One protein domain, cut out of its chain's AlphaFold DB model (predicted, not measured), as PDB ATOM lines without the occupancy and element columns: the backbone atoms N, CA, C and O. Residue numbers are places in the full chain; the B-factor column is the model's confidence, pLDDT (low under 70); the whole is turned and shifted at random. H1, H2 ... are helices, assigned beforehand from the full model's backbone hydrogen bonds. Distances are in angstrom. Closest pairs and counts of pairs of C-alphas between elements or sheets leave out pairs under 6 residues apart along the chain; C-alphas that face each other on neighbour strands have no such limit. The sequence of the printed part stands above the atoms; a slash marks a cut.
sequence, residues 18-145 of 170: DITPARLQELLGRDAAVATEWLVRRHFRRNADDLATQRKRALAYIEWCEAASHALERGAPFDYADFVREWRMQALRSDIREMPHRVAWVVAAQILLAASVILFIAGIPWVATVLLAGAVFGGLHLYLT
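This is residues 18 to 145 of the 170 residues of an uncharacterized protein of Mycolicibacterium pulveris (UniProt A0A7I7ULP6). Two helical lobes are set end to end: in one the chain folds back and forth through three helices, H1, H2 and H3, and the other is a long helical hairpin of H4 and H5. A single tight link, residues 95 to 99, joins the lobes, and residues 44 to 50 stick out. You will find 128 printed residues with five named helices, H1 to H5 in order, and no named strand: the class is all helix. The whole is extended, with a radius of gyration of the C-alphas of 22.0 A, and its outline is a rod of 73 by 36 by 18 A.

Begin with H1, residues 21 to 41, which touches H2, residues 48 to 73, at a shallow tilt of 19 degrees, opposite ways, as a hairpin; their closest C-alphas, of Ala 32 and Ile 62, are 5.0 A apart. H2 forms a second hairpin with H3, residues 80 to 94, at 20 degrees, but they touch only through residues 54 to 64 and 90 to 94; look at the C-alphas of Arg 57 and Ser 94, the closest, 4.8 A apart. H1 and H3 are near each other, with 8 pairs of C-alphas within 10 A. Farther on, H4, residues 100 to 121, touches H5, residues 125 to 144, as a hairpin at 22 degrees; their closest C-alphas, of Ser 116 and Ala 128, are 4.1 A apart. H4 and H5 are both apart from H1, H2 and H3. Each O i to N i+4 pair is within hydrogen-bond range in H1, H2, H3 and H5, and 17 of 18 are in H4.

Find C-alpha 21 at (-62.400, 38.317, -21.790); from there H1 runs 30.3 A to residue 41. H2 covers 37.8 A from residue 48 to 73, and H3 20.9 A from 80 to 94. Find C-alpha 100 at (-44.943, 11.784, -27.739), where H4 begins its 32.7 A; H5 runs 28.4 A from residue 125 to C-alpha 144 at (-50.157, 8.566, -41.996).

The two C-alphas farthest apart, of Gly 75 and Gly 123, are 73.2 A apart. The printed part has no cut and no long link. In the B-factor column, pLDDT is under 70 at residues 18, 42 to 50, 98 to 104, 139 and 142 to 145.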
ATOM      1  N   ASP A  18     -71.044  32.998 -22.687       60.88
ATOM      2  CA  ASP A  18     -70.674  32.917 -21.260       60.88
ATOM      3  C   ASP A  18     -69.161  33.081 -21.000       60.88
ATOM      4  O   ASP A  18     -68.706  33.042 -19.851       60.88
ATOM      5  N   ILE A  19     -68.340  33.236 -22.046       72.38
ATOM      6  CA  ILE A  19     -66.884  33.321 -21.893       72.38
ATOM      7  C   ILE A  19     -66.449  34.770 -21.722       72.38
ATOM      8  O   ILE A  19     -66.536  35.594 -22.630       72.38
ATOM      9  N   THR A  20     -65.894  35.065 -20.548       83.12
ATOM     10  CA  THR A  20     -65.373  36.395 -20.242       83.12
ATOM     11  C   THR A  20     -64.034  36.662 -20.947       83.12
ATOM     12  O   THR A  20     -63.238  35.736 -21.146       83.12
ATOM     13  N   PRO A  21     -63.710  37.935 -21.251       83.00
ATOM     14  CA  PRO A  21     -62.400  38.317 -21.790       83.00
ATOM     15  C   PRO A  21     -61.235  37.854 -20.902       83.00
ATOM     16  O   PRO A  21     -60.218  37.382 -21.403       83.00
ATOM     17  N   ALA A  22     -61.420  37.895 -19.579       85.75
ATOM     18  CA  ALA A  22     -60.445  37.398 -18.609       85.75
ATOM     19  C   ALA A  22     -60.196  35.887 -18.749       85.75
ATOM     20  O   ALA A  22     -59.060  35.427 -18.638       85.75
ATOM     21  N   ARG A  23     -61.241  35.102 -19.042       86.75
ATOM     22  CA  ARG A  23     -61.095  33.665 -19.283       86.75
ATOM     23  C   ARG A  23     -60.351  33.382 -20.586       86.75
ATOM     24  O   ARG A  23     -59.531  32.470 -20.617       86.75
ATOM     25  N   LEU A  24     -60.607  34.153 -21.644       87.12
ATOM     26  CA  LEU A  24     -59.847  34.048 -22.895       87.12
ATOM     27  C   LEU A  24     -58.369  34.373 -22.681       87.12
ATOM     28  O   LEU A  24     -57.512  33.631 -23.151       87.12
ATOM     29  N   GLN A  25     -58.071  35.420 -21.912       89.69
ATOM     30  CA  GLN A  25     -56.703  35.797 -21.570       89.69
ATOM     31  C   GLN A  25     -55.959  34.683 -20.817       89.69
ATOM     32  O   GLN A  25     -54.824  34.354 -21.155       89.69
ATOM     33  N   GLU A  26     -56.604  34.052 -19.834       89.25
ATOM     34  CA  GLU A  26     -56.030  32.908 -19.117       89.25
ATOM     35  C   GLU A  26     -55.686  31.752 -20.072       89.25
ATOM     36  O   GLU A  26     -54.617  31.143 -19.970       89.25
ATOM     37  N   LEU A  27     -56.574  31.454 -21.026       89.50
ATOM     38  CA  LEU A  27     -56.354  30.385 -21.998       89.50
ATOM     39  C   LEU A  27     -55.233  30.718 -22.993       89.50
ATOM     40  O   LEU A  27     -54.412  29.847 -23.273       89.50
ATOM     41  N   LEU A  28     -55.144  31.964 -23.467       91.44
ATOM     42  CA  LEU A  28     -54.022  32.424 -24.291       91.44
ATOM     43  C   LEU A  28     -52.690  32.326 -23.537       91.44
ATOM     44  O   LEU A  28     -51.693  31.869 -24.096       91.44
ATOM     45  N   GLY A  29     -52.673  32.700 -22.253       88.31
ATOM     46  CA  GLY A  29     -51.494  32.564 -21.398       88.31
ATOM     47  C   GLY A  29     -51.055  31.105 -21.245       88.31
ATOM     48  O   GLY A  29     -49.863  30.793 -21.299       88.31
ATOM     49  N   ARG A  30     -52.017  30.182 -21.130       89.06
ATOM     50  CA  ARG A  30     -51.744  28.740 -21.112       89.06
ATOM     51  C   ARG A  30     -51.155  28.249 -22.433       89.06
ATOM     52  O   ARG A  30     -50.184  27.495 -22.416       89.06
ATOM     53  N   ASP A  31     -51.709  28.684 -23.557       90.38
ATOM     54  CA  ASP A  31     -51.226  28.332 -24.893       90.38
ATOM     55  C   ASP A  31     -49.801  28.838 -25.146       90.38
ATOM     56  O   ASP A  31     -48.955  28.089 -25.641       90.38
ATOM     57  N   ALA A  32     -49.501  30.074 -24.738       89.69
ATOM     58  CA  ALA A  32     -48.156  30.641 -24.802       89.69
ATOM     59  C   ALA A  32     -47.156  29.843 -23.944       89.69
ATOM     60  O   ALA A  32     -46.028  29.580 -24.378       89.69
ATOM     61  N   ALA A  33     -47.569  29.394 -22.753       88.12
ATOM     62  CA  ALA A  33     -46.750  28.535 -21.900       88.12
ATOM     63  C   ALA A  33     -46.474  27.168 -22.554       88.12
ATOM     64  O   ALA A  33     -45.323  26.730 -22.587       88.12
ATOM     65  N   VAL A  34     -47.492  26.525 -23.141       87.75
ATOM     66  CA  VAL A  34     -47.342  25.254 -23.879       87.75
ATOM     67  C   VAL A  34     -46.408  25.420 -25.079       87.75
ATOM     68  O   VAL A  34     -45.523  24.590 -25.293       87.75
ATOM     69  N   ALA A  35     -46.553  26.502 -25.845       87.38
ATOM     70  CA  ALA A  35     -45.684  26.807 -26.979       87.38
ATOM     71  C   ALA A  35     -44.224  27.035 -26.551       87.38
ATOM     72  O   ALA A  35     -43.294  26.538 -27.193       87.38
ATOM     73  N   THR A  36     -44.017  27.733 -25.431       87.12
ATOM     74  CA  THR A  36     -42.690  27.967 -24.844       87.12
ATOM     75  C   THR A  36     -42.054  26.659 -24.388       87.12
ATOM     76  O   THR A  36     -40.905  26.363 -24.713       87.12
ATOM     77  N   GLU A  37     -42.809  25.828 -23.679       84.38
ATOM     78  CA  GLU A  37     -42.349  24.517 -23.245       84.38
ATOM     79  C   GLU A  37     -42.008  23.603 -24.430       84.38
ATOM     80  O   GLU A  37     -40.987  22.909 -24.419       84.38
ATOM     81  N   TRP A  38     -42.826  23.634 -25.483       83.00
ATOM     82  CA  TRP A  38     -42.561  22.911 -26.719       83.00
ATOM     83  C   TRP A  38     -41.243  23.357 -27.364       83.00
ATOM     84  O   TRP A  38     -40.432  22.506 -27.739       83.00
ATOM     85  N   LEU A  39     -40.984  24.670 -27.429       81.31
ATOM     86  CA  LEU A  39     -39.724  25.235 -27.929       81.31
ATOM     87  C   LEU A  39     -38.512  24.753 -27.123       81.31
ATOM     88  O   LEU A  39     -37.494  24.384 -27.710       81.31
ATOM     89  N   VAL A  40     -38.626  24.727 -25.794       80.06
ATOM     90  CA  VAL A  40     -37.552  24.293 -24.885       80.06
ATOM     91  C   VAL A  40     -37.276  22.794 -25.037       80.06
ATOM     92  O   VAL A  40     -36.127  22.382 -25.197       80.06
ATOM     93  N   ARG A  41     -38.319  21.953 -25.029       73.44
ATOM     94  CA  ARG A  41     -38.179  20.485 -25.076       73.44
ATOM     95  C   ARG A  41     -37.690  19.969 -26.432       73.44
ATOM     96  O   ARG A  41     -37.068  18.909 -26.495       73.44
ATOM     97  N   ARG A  42     -37.965  20.676 -27.534       66.50
ATOM     98  CA  ARG A  42     -37.703  20.187 -28.902       66.50
ATOM     99  C   ARG A  42     -36.271  20.391 -29.402       66.50
ATOM    100  O   ARG A  42     -35.974  20.056 -30.546       66.50
ATOM    101  N   HIS A  43     -35.355  20.818 -28.534       53.09
ATOM    102  CA  HIS A  43     -33.936  21.029 -28.844       53.09
ATOM    103  C   HIS A  43     -33.178  19.772 -29.350       53.09
ATOM    104  O   HIS A  43     -32.018  19.871 -29.731       53.09
ATOM    105  N   PHE A  44     -33.810  18.588 -29.391       46.53
ATOM    106  CA  PHE A  44     -33.121  17.304 -29.552       46.53
ATOM    107  C   PHE A  44     -33.307  16.525 -30.873       46.53
ATOM    108  O   PHE A  44     -32.663  15.482 -30.999       46.53
ATOM    109  N   ARG A  45     -34.129  16.918 -31.871       48.12
ATOM    110  CA  ARG A  45     -34.307  16.065 -33.084       48.12
ATOM    111  C   ARG A  45     -34.594  16.767 -34.431       48.12
ATOM    112  O   ARG A  45     -35.592  17.464 -34.558       48.12
ATOM    113  N   ARG A  46     -33.819  16.318 -35.445       49.31
ATOM    114  CA  ARG A  46     -33.901  16.444 -36.931       49.31
ATOM    115  C   ARG A  46     -33.585  17.814 -37.571       49.31
ATOM    116  O   ARG A  46     -33.803  18.845 -36.963       49.31
ATOM    117  N   ASN A  47     -33.011  17.726 -38.787       51.62
ATOM    118  CA  ASN A  47     -32.416  18.735 -39.689       51.62
ATOM    119  C   ASN A  47     -32.564  20.222 -39.310       51.62
ATOM    120  O   ASN A  47     -33.670  20.727 -39.135       51.62
ATOM    121  N   ALA A  48     -31.430  20.931 -39.295       53.66
ATOM    122  CA  ALA A  48     -31.302  22.323 -38.852       53.66
ATOM    123  C   ALA A  48     -32.272  23.311 -39.537       53.66
ATOM    124  O   ALA A  48     -32.796  24.203 -38.868       53.66
ATOM    125  N   ASP A  49     -32.571  23.126 -40.826       57.59
ATOM    126  CA  ASP A  49     -33.391  24.074 -41.601       57.59
ATOM    127  C   ASP A  49     -34.899  23.988 -41.289       57.59
ATOM    128  O   ASP A  49     -35.592  25.010 -41.216       57.59
ATOM    129  N   ASP A  50     -35.417  22.782 -41.032       69.69
ATOM    130  CA  ASP A  50     -36.818  22.577 -40.626       69.69
ATOM    131  C   ASP A  50     -37.032  23.069 -39.182       69.69
ATOM    132  O   ASP A  50     -38.050  23.680 -38.845       69.69
ATOM    133  N   LEU A  51     -36.001  22.918 -38.343       71.12
ATOM    134  CA  LEU A  51     -36.005  23.384 -36.961       71.12
ATOM    135  C   LEU A  51     -36.072  24.918 -36.859       71.12
ATOM    136  O   LEU A  51     -36.815  25.450 -36.033       71.12
ATOM    137  N   ALA A  52     -35.327  25.641 -37.703       78.06
ATOM    138  CA  ALA A  52     -35.332  27.106 -37.720       78.06
ATOM    139  C   ALA A  52     -36.706  27.668 -38.126       78.06
ATOM    140  O   ALA A  52     -37.223  28.590 -37.490       78.06
ATOM    141  N   THR A  53     -37.327  27.067 -39.144       81.50
ATOM    142  CA  THR A  53     -38.664  27.453 -39.613       81.50
ATOM    143  C   THR A  53     -39.729  27.169 -38.554       81.50
ATOM    144  O   THR A  53     -40.556  28.037 -38.266       81.50
ATOM    145  N   GLN A  54     -39.687  25.992 -37.923       79.69
ATOM    146  CA  GLN A  54     -40.596  25.629 -36.832       79.69
ATOM    147  C   GLN A  54     -40.436  26.549 -35.619       79.69
ATOM    148  O   GLN A  54     -41.429  27.027 -35.072       79.69
ATOM    149  N   ARG A  55     -39.196  26.879 -35.237       83.88
ATOM    150  CA  ARG A  55     -38.924  27.821 -34.143       83.88
ATOM    151  C   ARG A  55     -39.507  29.201 -34.430       83.88
ATOM    152  O   ARG A  55     -40.131  29.784 -33.550       83.88
ATOM    153  N   LYS A  56     -39.337  29.709 -35.655       89.06
ATOM    154  CA  LYS A  56     -39.896  31.003 -36.066       89.06
ATOM    155  C   LYS A  56     -41.426  31.013 -35.978       89.06
ATOM    156  O   LYS A  56     -41.992  31.980 -35.481       89.06
ATOM    157  N   ARG A  57     -42.090  29.940 -36.422       89.25
ATOM    158  CA  ARG A  57     -43.557  29.804 -36.348       89.25
ATOM    159  C   ARG A  57     -44.066  29.746 -34.908       89.25
ATOM    160  O   ARG A  57     -45.052  30.401 -34.594       89.25
ATOM    161  N   ALA A  58     -43.383  29.005 -34.038       87.50
ATOM    162  CA  ALA A  58     -43.755  28.911 -32.629       87.50
ATOM    163  C   ALA A  58     -43.558  30.241 -31.879       87.50
ATOM    164  O   ALA A  58     -44.423  30.624 -31.099       87.50
ATOM    165  N   LEU A  59     -42.473  30.977 -32.154       91.44
ATOM    166  CA  LEU A  59     -42.269  32.322 -31.598       91.44
ATOM    167  C   LEU A  59     -43.352  33.300 -32.066       91.44
ATOM    168  O   LEU A  59     -43.948  33.974 -31.236       91.44
ATOM    169  N   ALA A  60     -43.677  33.301 -33.362       92.56
ATOM    170  CA  ALA A  60     -44.752  34.136 -33.900       92.56
ATOM    171  C   ALA A  60     -46.114  33.834 -33.246       92.56
ATOM    172  O   ALA A  60     -46.919  34.738 -33.042       92.56
ATOM    173  N   TYR A  61     -46.373  32.572 -32.889       93.19
ATOM    174  CA  TYR A  61     -47.581  32.193 -32.158       93.19
ATOM    175  C   TYR A  61     -47.598  32.726 -30.719       93.19
ATOM    176  O   TYR A  61     -48.630  33.216 -30.266       93.19
ATOM    177  N   ILE A  62     -46.466  32.663 -30.011       92.62
ATOM    178  CA  ILE A  62     -46.329  33.219 -28.653       92.62
ATOM    179  C   ILE A  62     -46.555  34.734 -28.678       92.62
ATOM    180  O   ILE A  62     -47.363  35.237 -27.901       92.62
ATOM    181  N   GLU A  63     -45.913  35.437 -29.614       95.25
ATOM    182  CA  GLU A  63     -46.090  36.882 -29.817       95.25
ATOM    183  C   GLU A  63     -47.552  37.231 -30.122       95.25
ATOM    184  O   GLU A  63     -48.098  38.192 -29.580       95.25
ATOM    185  N   TRP A  64     -48.222  36.425 -30.952       95.69
ATOM    186  CA  TRP A  64     -49.644  36.609 -31.230       95.69
ATOM    187  C   TRP A  64     -50.510  36.411 -29.977       95.69
ATOM    188  O   TRP A  64     -51.408  37.218 -29.740       95.69
ATOM    189  N   CYS A  65     -50.238  35.395 -29.150       93.69
ATOM    190  CA  CYS A  65     -50.979  35.158 -27.904       93.69
ATOM    191  C   CYS A  65     -50.844  36.335 -26.924       93.69
ATOM    192  O   CYS A  65     -51.826  36.726 -26.288       93.69
ATOM    193  N   GLU A  66     -49.650  36.917 -26.817       92.94
ATOM    194  CA  GLU A  66     -49.384  38.096 -25.985       92.94
ATOM    195  C   GLU A  66     -50.118  39.335 -26.522       92.94
ATOM    196  O   GLU A  66     -50.839  40.009 -25.783       92.94
ATOM    197  N   ALA A  67     -50.038  39.583 -27.832       92.81
ATOM    198  CA  ALA A  67     -50.743  40.689 -28.475       92.81
ATOM    199  C   ALA A  67     -52.273  40.570 -28.342       92.81
ATOM    200  O   ALA A  67     -52.952  41.560 -28.052       92.81
ATOM    201  N   ALA A  68     -52.817  39.364 -28.517       91.38
ATOM    202  CA  ALA A  68     -54.236  39.070 -28.341       91.38
ATOM    203  C   ALA A  68     -54.676  39.264 -26.879       91.38
ATOM    204  O   ALA A  68     -55.716  39.872 -26.629       91.38
ATOM    205  N   SER A  69     -53.854  38.838 -25.915       90.44
ATOM    206  CA  SER A  69     -54.102  39.061 -24.485       90.44
ATOM    207  C   SER A  69     -54.169  40.553 -24.154       90.44
ATOM    208  O   SER A  69     -55.140  41.010 -23.555       90.44
ATOM    209  N   HIS A  70     -53.208  41.347 -24.634       90.81
ATOM    210  CA  HIS A  70     -53.213  42.801 -24.452       90.81
ATOM    211  C   HIS A  70     -54.365  43.515 -25.173       90.81
ATOM    212  O   HIS A  70     -54.806  44.588 -24.752       90.81
ATOM    213  N   ALA A  71     -54.860  42.975 -26.289       88.00
ATOM    214  CA  ALA A  71     -56.046  43.513 -26.951       88.00
ATOM    215  C   ALA A  71     -57.309  43.311 -26.094       88.00
ATOM    216  O   ALA A  71     -58.117  44.235 -25.982       88.00
ATOM    217  N   LEU A  72     -57.433  42.149 -25.443       88.12
ATOM    218  CA  LEU A  72     -58.526  41.841 -24.518       88.12
ATOM    219  C   LEU A  72     -58.466  42.703 -23.247       88.12
ATOM    220  O   LEU A  72     -59.496  43.225 -22.822       88.12
ATOM    221  N   GLU A  73     -57.275  42.925 -22.680       87.56
ATOM    222  CA  GLU A  73     -57.079  43.793 -21.503       87.56
ATOM    223  C   GLU A  73     -57.509  45.242 -21.747       87.56
ATOM    224  O   GLU A  73     -58.080  45.887 -20.869       87.56
ATOM    225  N   ARG A  74     -57.266  45.761 -22.957       87.12
ATOM    226  CA  ARG A  74     -57.654  47.127 -23.341       87.12
ATOM    227  C   ARG A  74     -59.160  47.294 -23.559       87.12
ATOM    228  O   ARG A  74     -59.594  48.396 -23.887       87.12
ATOM    229  N   GLY A  75     -59.946  46.229 -23.392       80.38
ATOM    230  CA  GLY A  75     -61.396  46.259 -23.560       80.38
ATOM    231  C   GLY A  75     -61.819  46.537 -25.001       80.38
ATOM    232  O   GLY A  75     -62.863  47.145 -25.224       80.38
ATOM    233  N   ALA A  76     -60.998  46.140 -25.981       75.31
ATOM    234  CA  ALA A  76     -61.359  46.291 -27.382       75.31
ATOM    235  C   ALA A  76     -62.634  45.477 -27.674       75.31
ATOM    236  O   ALA A  76     -62.710  44.315 -27.266       75.31
ATOM    237  N   PRO A  77     -63.633  46.046 -28.371       74.62
ATOM    238  CA  PRO A  77     -64.780  45.268 -28.813       74.62
ATOM    239  C   PRO A  77     -64.293  44.172 -29.765       74.62
ATOM    240  O   PRO A  77     -63.595  44.458 -30.739       74.62
ATOM    241  N   PHE A  78     -64.642  42.922 -29.470       76.62
ATOM    242  CA  PHE A  78     -64.300  41.771 -30.298       76.62
ATOM    243  C   PHE A  78     -65.529  40.893 -30.513       76.62
ATOM    244  O   PHE A  78     -66.376  40.759 -29.628       76.62
ATOM    245  N   ASP A  79     -65.608  40.290 -31.695       84.06
ATOM    246  CA  ASP A  79     -66.530  39.194 -31.961       84.06
ATOM    247  C   ASP A  79     -65.856  37.884 -31.536       84.06
ATOM    248  O   ASP A  79     -64.744  37.563 -31.969       84.06
ATOM    249  N   TYR A  80     -66.523  37.140 -30.657       81.12
ATOM    250  CA  TYR A  80     -66.045  35.860 -30.150       81.12
ATOM    251  C   TYR A  80     -65.789  34.844 -31.274       81.12
ATOM    252  O   TYR A  80     -64.763  34.164 -31.253       81.12
ATOM    253  N   ALA A  81     -66.679  34.751 -32.267       81.62
ATOM    254  CA  ALA A  81     -66.558  33.772 -33.346       81.62
ATOM    255  C   ALA A  81     -65.354  34.081 -34.248       81.62
ATOM    256  O   ALA A  81     -64.556  33.196 -34.571       81.62
ATOM    257  N   ASP A  82     -65.170  35.357 -34.591       85.31
ATOM    258  CA  ASP A  82     -64.016  35.807 -35.367       85.31
ATOM    259  C   ASP A  82     -62.705  35.632 -34.590       85.31
ATOM    260  O   ASP A  82     -61.702  35.197 -35.163       85.31
ATOM    261  N   PHE A  83     -62.718  35.900 -33.281       87.50
ATOM    262  CA  PHE A  83     -61.565  35.696 -32.409       87.50
ATOM    263  C   PHE A  83     -61.147  34.220 -32.347       87.50
ATOM    264  O   PHE A  83     -59.975  33.896 -32.544       87.50
ATOM    265  N   VAL A  84     -62.099  33.309 -32.127       86.50
ATOM    266  CA  VAL A  84     -61.841  31.860 -32.096       86.50
ATOM    267  C   VAL A  84     -61.342  31.362 -33.453       86.50
ATOM    268  O   VAL A  84     -60.412  30.553 -33.506       86.50
ATOM    269  N   ARG A  85     -61.897  31.872 -34.559       86.38
ATOM    270  CA  ARG A  85     -61.436  31.535 -35.912       86.38
ATOM    271  C   ARG A  85     -59.985  31.956 -36.138       86.38
ATOM    272  O   ARG A  85     -59.199  31.157 -36.649       86.38
ATOM    273  N   GLU A  86     -59.623  33.177 -35.751       90.31
ATOM    274  CA  GLU A  86     -58.246  33.664 -35.863       90.31
ATOM    275  C   GLU A  86     -57.301  32.855 -34.969       90.31
ATOM    276  O   GLU A  86     -56.256  32.397 -35.431       90.31
ATOM    277  N   TRP A  87     -57.703  32.570 -33.729       90.69
ATOM    278  CA  TRP A  87     -56.930  31.729 -32.820       90.69
ATOM    279  C   TRP A  87     -56.665  30.338 -33.410       90.69
ATOM    280  O   TRP A  87     -55.521  29.878 -33.436       90.69
ATOM    281  N   ARG A  88     -57.688  29.684 -33.979       88.62
ATOM    282  CA  ARG A  88     -57.531  28.391 -34.669       88.62
ATOM    283  C   ARG A  88     -56.569  28.503 -35.854       88.62
ATOM    284  O   ARG A  88     -55.722  27.630 -36.045       88.62
ATOM    285  N   MET A  89     -56.661  29.577 -36.636       90.44
ATOM    286  CA  MET A  89     -55.777  29.805 -37.781       90.44
ATOM    287  C   MET A  89     -54.313  29.961 -37.352       90.44
ATOM    288  O   MET A  89     -53.423  29.366 -37.967       90.44
ATOM    289  N   GLN A  90     -54.056  30.717 -36.286       91.31
ATOM    290  CA  GLN A  90     -52.711  30.924 -35.749       91.31
ATOM    291  C   GLN A  90     -52.143  29.645 -35.132       91.31
ATOM    292  O   GLN A  90     -50.987  29.301 -35.388       91.31
ATOM    293  N   ALA A  91     -52.969  28.874 -34.421       87.44
ATOM    294  CA  ALA A  91     -52.592  27.567 -33.894       87.44
ATOM    295  C   ALA A  91     -52.163  26.604 -35.014       87.44
ATOM    296  O   ALA A  91     -51.092  26.001 -34.934       87.44
ATOM    297  N   LEU A  92     -52.928  26.517 -36.107       85.75
ATOM    298  CA  LEU A  92     -52.571  25.692 -37.268       85.75
ATOM    299  C   LEU A  92     -51.284  26.174 -37.958       85.75
ATOM    300  O   LEU A  92     -50.453  25.352 -38.342       85.75
ATOM    301  N   ARG A  93     -51.086  27.494 -38.090       86.12
ATOM    302  CA  ARG A  93     -49.862  28.084 -38.670       86.12
ATOM    303  C   ARG A  93     -48.618  27.841 -37.818       86.12
ATOM    304  O   ARG A  93     -47.529  27.710 -38.377       86.12
ATOM    305  N   SER A  94     -48.777  27.790 -36.496       82.56
ATOM    306  CA  SER A  94     -47.685  27.537 -35.551       82.56
ATOM    307  C   SER A  94     -47.061  26.149 -35.739       82.56
ATOM    308  O   SER A  94     -45.871  25.966 -35.490       82.56
ATOM    309  N   ASP A  95     -47.861  25.186 -36.213       80.06
ATOM    310  CA  ASP A  95     -47.499  23.778 -36.386       80.06
ATOM    311  C   ASP A  95     -46.959  23.106 -35.103       80.06
ATOM    312  O   ASP A  95     -46.242  22.103 -35.144       80.06
ATOM    313  N   ILE A  96     -47.323  23.646 -33.934       79.38
ATOM    314  CA  ILE A  96     -46.943  23.110 -32.627       79.38
ATOM    315  C   ILE A  96     -47.766  21.845 -32.382       79.38
ATOM    316  O   ILE A  96     -48.932  21.892 -31.990       79.38
ATOM    317  N   ARG A  97     -47.155  20.691 -32.648       76.31
ATOM    318  CA  ARG A  97     -47.796  19.374 -32.543       76.31
ATOM    319  C   ARG A  97     -47.153  18.505 -31.477       76.31
ATOM    320  O   ARG A  97     -45.921  18.479 -31.343       76.31
ATOM    321  N   GLU A  98     -47.974  17.730 -30.772       65.94
ATOM    322  CA  GLU A  98     -47.492  16.706 -29.846       65.94
ATOM    323  C   GLU A  98     -46.955  15.518 -30.644       65.94
ATOM    324  O   GLU A  98     -47.671  14.851 -31.387       65.94
ATOM    325  N   MET A  99     -45.672  15.210 -30.460       59.56
ATOM    326  CA  MET A  99     -45.055  13.982 -30.972       59.56
ATOM    327  C   MET A  99     -44.699  12.910 -29.908       59.56
ATOM    328  O   MET A  99     -43.836  12.081 -30.204       59.56
ATOM    329  N   PRO A 100     -45.310  12.820 -28.704       56.28
ATOM    330  CA  PRO A 100     -44.943  11.784 -27.739       56.28
ATOM    331  C   PRO A 100     -45.376  10.391 -28.217       56.28
ATOM    332  O   PRO A 100     -44.646   9.417 -28.040       56.28
ATOM    333  N   HIS A 101     -46.508  10.289 -28.922       58.31
ATOM    334  CA  HIS A 101     -47.045   8.997 -29.364       58.31
ATOM    335  C   HIS A 101     -46.221   8.375 -30.495       58.31
ATOM    336  O   HIS A 101     -46.131   7.153 -30.588       58.31
ATOM    337  N   ARG A 102     -45.545   9.189 -31.321       62.38
ATOM    338  CA  ARG A 102     -44.703   8.656 -32.398       62.38
ATOM    339  C   ARG A 102     -43.513   7.863 -31.861       62.38
ATOM    340  O   ARG A 102     -43.141   6.862 -32.454       62.38
ATOM    341  N   VAL A 103     -42.925   8.267 -30.734       64.94
ATOM    342  CA  VAL A 103     -41.794   7.528 -30.151       64.94
ATOM    343  C   VAL A 103     -42.254   6.184 -29.592       64.94
ATOM    344  O   VAL A 103     -41.628   5.172 -29.890       64.94
ATOM    345  N   ALA A 104     -43.369   6.158 -28.858       68.38
ATOM    346  CA  ALA A 104     -43.934   4.925 -28.313       68.38
ATOM    347  C   ALA A 104     -44.287   3.915 -29.419       68.38
ATOM    348  O   ALA A 104     -43.901   2.751 -29.338       68.38
ATOM    349  N   TRP A 105     -44.931   4.374 -30.496       73.00
ATOM    350  CA  TRP A 105     -45.254   3.535 -31.651       73.00
ATOM    351  C   TRP A 105     -44.011   3.052 -32.411       73.00
ATOM    352  O   TRP A 105     -43.984   1.904 -32.848       73.00
ATOM    353  N   VAL A 106     -42.964   3.879 -32.544       76.69
ATOM    354  CA  VAL A 106     -41.692   3.455 -33.165       76.69
ATOM    355  C   VAL A 106     -41.026   2.363 -32.329       76.69
ATOM    356  O   VAL A 106     -40.576   1.363 -32.883       76.69
ATOM    357  N   VAL A 107     -40.985   2.530 -31.005       81.12
ATOM    358  CA  VAL A 107     -40.422   1.534 -30.082       81.12
ATOM    359  C   VAL A 107     -41.230   0.236 -30.132       81.12
ATOM    360  O   VAL A 107     -40.645  -0.834 -30.274       81.12
ATOM    361  N   ALA A 108     -42.562   0.314 -30.101       81.12
ATOM    362  CA  ALA A 108     -43.428  -0.857 -30.222       81.12
ATOM    363  C   ALA A 108     -43.210  -1.601 -31.552       81.12
ATOM    364  O   ALA A 108     -43.051  -2.820 -31.554       81.12
ATOM    365  N   ALA A 109     -43.122  -0.879 -32.676       82.81
ATOM    366  CA  ALA A 109     -42.858  -1.475 -33.985       82.81
ATOM    367  C   ALA A 109     -41.477  -2.156 -34.054       82.81
ATOM    368  O   ALA A 109     -41.356  -3.238 -34.621       82.81
ATOM    369  N   GLN A 110     -40.448  -1.563 -33.439       84.44
ATOM    370  CA  GLN A 110     -39.104  -2.153 -33.344       84.44
ATOM    371  C   GLN A 110     -39.097  -3.441 -32.510       84.44
ATOM    372  O   GLN A 110     -38.486  -4.425 -32.920       84.44
ATOM    373  N   ILE A 111     -39.807  -3.461 -31.376       87.94
ATOM    374  CA  ILE A 111     -39.936  -4.657 -30.526       87.94
ATOM    375  C   ILE A 111     -40.640  -5.783 -31.290       87.94
ATOM    376  O   ILE A 111     -40.154  -6.912 -31.297       87.94
ATOM    377  N   LEU A 112     -41.749  -5.475 -31.973       87.38
ATOM    378  CA  LEU A 112     -42.478  -6.446 -32.796       87.38
ATOM    379  C   LEU A 112     -41.607  -7.004 -33.927       87.38
ATOM    380  O   LEU A 112     -41.600  -8.212 -34.156       87.38
ATOM    381  N   LEU A 113     -40.833  -6.143 -34.595       86.69
ATOM    382  CA  LEU A 113     -39.908  -6.554 -35.650       86.69
ATOM    383  C   LEU A 113     -38.798  -7.467 -35.108       86.69
ATOM    384  O   LEU A 113     -38.540  -8.522 -35.683       86.69
ATOM    385  N   ALA A 114     -38.168  -7.101 -33.991       87.88
ATOM    386  CA  ALA A 114     -37.123  -7.909 -33.368       87.88
ATOM    387  C   ALA A 114     -37.657  -9.283 -32.930       87.88
ATOM    388  O   ALA A 114     -37.051 -10.310 -33.237       87.88
ATOM    389  N   ALA A 115     -38.827  -9.316 -32.285       87.38
ATOM    390  CA  ALA A 115     -39.491 -10.555 -31.888       87.38
ATOM    391  C   ALA A 115     -39.859 -11.426 -33.101       87.38
ATOM    392  O   ALA A 115     -39.647 -12.638 -33.073       87.38
ATOM    393  N   SER A 116     -40.341 -10.810 -34.187       88.81
ATOM    394  CA  SER A 116     -40.608 -11.500 -35.453       88.81
ATOM    395  C   SER A 116     -39.353 -12.184 -35.995       88.81
ATOM    396  O   SER A 116     -39.410 -13.351 -36.369       88.81
ATOM    397  N   VAL A 117     -38.219 -11.480 -36.046       88.12
ATOM    398  CA  VAL A 117     -36.961 -12.037 -36.571       88.12
ATOM    399  C   VAL A 117     -36.484 -13.213 -35.715       88.12
ATOM    400  O   VAL A 117     -36.143 -14.261 -36.260       88.12
ATOM    401  N   ILE A 118     -36.521 -13.080 -34.386       90.69
ATOM    402  CA  ILE A 118     -36.111 -14.144 -33.455       90.69
ATOM    403  C   ILE A 118     -36.976 -15.396 -33.637       90.69
ATOM    404  O   ILE A 118     -36.445 -16.500 -33.750       90.69
ATOM    405  N   LEU A 119     -38.300 -15.239 -33.707       87.50
ATOM    406  CA  LEU A 119     -39.228 -16.363 -33.868       87.50
ATOM    407  C   LEU A 119     -39.112 -17.033 -35.238       87.50
ATOM    408  O   LEU A 119     -39.261 -18.250 -35.338       87.50
ATOM    409  N   PHE A 120     -38.805 -16.259 -36.280       86.00
ATOM    410  CA  PHE A 120     -38.554 -16.804 -37.608       86.00
ATOM    411  C   PHE A 120     -37.294 -17.680 -37.621       86.00
ATOM    412  O   PHE A 120     -37.337 -18.803 -38.119       86.00
ATOM    413  N   ILE A 121     -36.202 -17.213 -37.002       89.44
ATOM    414  CA  ILE A 121     -34.959 -17.990 -36.838       89.44
ATOM    415  C   ILE A 121     -35.198 -19.238 -35.973       89.44
ATOM    416  O   ILE A 121     -34.660 -20.301 -36.266       89.44
ATOM    417  N   ALA A 122     -36.042 -19.135 -34.944       89.06
ATOM    418  CA  ALA A 122     -36.415 -20.248 -34.072       89.06
ATOM    419  C   ALA A 122     -37.380 -21.269 -34.717       89.06
ATOM    420  O   ALA A 122     -37.793 -22.219 -34.054       89.06
ATOM    421  N   GLY A 123     -37.754 -21.096 -35.991       89.62
ATOM    422  CA  GLY A 123     -38.582 -22.052 -36.729       89.62
ATOM    423  C   GLY A 123     -40.088 -21.927 -36.482       89.62
ATOM    424  O   GLY A 123     -40.829 -22.868 -36.762       89.62
ATOM    425  N   ILE A 124     -40.565 -20.774 -35.996       89.69
ATOM    426  CA  ILE A 124     -41.990 -20.492 -35.750       89.69
ATOM    427  C   ILE A 124     -42.474 -19.395 -36.723       89.69
ATOM    428  O   ILE A 124     -42.750 -18.260 -36.315       89.69
ATOM    429  N   PRO A 125     -42.587 -19.693 -38.034       83.38
ATOM    430  CA  PRO A 125     -42.835 -18.675 -39.054       83.38
ATOM    431  C   PRO A 125     -44.219 -18.028 -38.932       83.38
ATOM    432  O   PRO A 125     -44.344 -16.829 -39.148       83.38
ATOM    433  N   TRP A 126     -45.249 -18.776 -38.522       84.44
ATOM    434  CA  TRP A 126     -46.621 -18.262 -38.438       84.44
ATOM    435  C   TRP A 126     -46.781 -17.121 -37.427       84.44
ATOM    436  O   TRP A 126     -47.420 -16.114 -37.724       84.44
ATOM    437  N   VAL A 127     -46.159 -17.244 -36.250       83.94
ATOM    438  CA  VAL A 127     -46.186 -16.184 -35.228       83.94
ATOM    439  C   VAL A 127     -45.324 -15.000 -35.669       83.94
ATOM    440  O   VAL A 127     -45.724 -13.850 -35.492       83.94
ATOM    441  N   ALA A 128     -44.183 -15.262 -36.313       78.88
ATOM    442  CA  ALA A 128     -43.332 -14.217 -36.874       78.88
ATOM    443  C   ALA A 128     -44.076 -13.362 -37.915       78.88
ATOM    444  O   ALA A 128     -44.040 -12.138 -37.838       78.88
ATOM    445  N   THR A 129     -44.828 -13.972 -38.837       82.81
ATOM    446  CA  THR A 129     -45.581 -13.229 -39.863       82.81
ATOM    447  C   THR A 129     -46.629 -12.288 -39.260       82.81
ATOM    448  O   THR A 129     -46.775 -11.160 -39.731       82.81
ATOM    449  N   VAL A 130     -47.322 -12.701 -38.191       84.50
ATOM    450  CA  VAL A 130     -48.302 -11.848 -37.492       84.50
ATOM    451  C   VAL A 130     -47.623 -10.638 -36.842       84.50
ATOM    452  O   VAL A 130     -48.100  -9.511 -36.971       84.50
ATOM    453  N   LEU A 131     -46.479 -10.847 -36.186       82.88
ATOM    454  CA  LEU A 131     -45.717  -9.765 -35.557       82.88
ATOM    455  C   LEU A 131     -45.119  -8.805 -36.593       82.88
ATOM    456  O   LEU A 131     -45.150  -7.589 -36.391       82.88
ATOM    457  N   LEU A 132     -44.646  -9.329 -37.727       82.31
ATOM    458  CA  LEU A 132     -44.170  -8.526 -38.851       82.31
ATOM    459  C   LEU A 132     -45.289  -7.647 -39.423       82.31
ATOM    460  O   LEU A 132     -45.080  -6.453 -39.632       82.31
ATOM    461  N   ALA A 133     -46.489  -8.203 -39.624       83.69
ATOM    462  CA  ALA A 133     -47.651  -7.435 -40.067       83.69
ATOM    463  C   ALA A 133     -48.008  -6.318 -39.071       83.69
ATOM    464  O   ALA A 133     -48.268  -5.186 -39.482       83.69
ATOM    465  N   GLY A 134     -47.936  -6.596 -37.764       81.56
ATOM    466  CA  GLY A 134     -48.111  -5.591 -36.711       81.56
ATOM    467  C   GLY A 134     -47.063  -4.472 -36.753       81.56
ATOM    468  O   GLY A 134     -47.410  -3.298 -36.615       81.56
ATOM    469  N   ALA A 135     -45.794  -4.801 -37.010       80.44
ATOM    470  CA  ALA A 135     -44.721  -3.814 -37.155       80.44
ATOM    471  C   ALA A 135     -44.915  -2.919 -38.392       80.44
ATOM    472  O   ALA A 135     -44.765  -1.697 -38.303       80.44
ATOM    473  N   VAL A 136     -45.303  -3.506 -39.531       81.38
ATOM    474  CA  VAL A 136     -45.612  -2.769 -40.769       81.38
ATOM    475  C   VAL A 136     -46.817  -1.853 -40.567       81.38
ATOM    476  O   VAL A 136     -46.757  -0.678 -40.929       81.38
ATOM    477  N   PHE A 137     -47.881  -2.350 -39.935       82.19
ATOM    478  CA  PHE A 137     -49.058  -1.546 -39.615       82.19
ATOM    479  C   PHE A 137     -48.718  -0.382 -38.674       82.19
ATOM    480  O   PHE A 137     -49.119   0.750 -38.935       82.19
ATOM    481  N   GLY A 138     -47.919  -0.622 -37.630       74.88
ATOM    482  CA  GLY A 138     -47.434   0.432 -36.735       74.88
ATOM    483  C   GLY A 138     -46.619   1.500 -37.475       74.88
ATOM    484  O   GLY A 138     -46.845   2.694 -37.281       74.88
ATOM    485  N   GLY A 139     -45.729   1.085 -38.382       68.69
ATOM    486  CA  GLY A 139     -44.964   1.984 -39.251       68.69
ATOM    487  C   GLY A 139     -45.843   2.813 -40.193       68.69
ATOM    488  O   GLY A 139     -45.634   4.018 -40.339       68.69
ATOM    489  N   LEU A 140     -46.865   2.197 -40.789       75.50
ATOM    490  CA  LEU A 140     -47.818   2.882 -41.661       75.50
ATOM    491  C   LEU A 140     -48.690   3.872 -40.877       75.50
ATOM    492  O   LEU A 140     -48.876   5.009 -41.308       75.50
ATOM    493  N   HIS A 141     -49.172   3.482 -39.697       72.00
ATOM    494  CA  HIS A 141     -49.946   4.355 -38.820       72.00
ATOM    495  C   HIS A 141     -49.127   5.579 -38.389       72.00
ATOM    496  O   HIS A 141     -49.609   6.708 -38.460       72.00
ATOM    497  N   LEU A 142     -47.852   5.391 -38.042       68.44
ATOM    498  CA  LEU A 142     -46.904   6.474 -37.768       68.44
ATOM    499  C   LEU A 142     -46.697   7.424 -38.949       68.44
ATOM    500  O   LEU A 142     -46.512   8.624 -38.748       68.44
ATOM    501  N   TYR A 143     -46.668   6.885 -40.167       64.12
ATOM    502  CA  TYR A 143     -46.466   7.668 -41.380       64.12
ATOM    503  C   TYR A 143     -47.698   8.519 -41.709       64.12
ATOM    504  O   TYR A 143     -47.559   9.709 -41.986       64.12
ATOM    505  N   LEU A 144     -48.894   7.931 -41.608       67.62
ATOM    506  CA  LEU A 144     -50.157   8.566 -41.996       67.62
ATOM    507  C   LEU A 144     -50.770   9.459 -40.908       67.62
ATOM    508  O   LEU A 144     -51.546  10.358 -41.224       67.62
ATOM    509  N   THR A 145     -50.442   9.249 -39.631       63.44
ATOM    510  CA  THR A 145     -50.988  10.078 -38.547       63.44
ATOM    511  C   THR A 145     -50.358  11.462 -38.544       63.44
ATOM    512  O   THR A 145     -49.201  11.659 -38.167       63.44
TER     513      THR A 145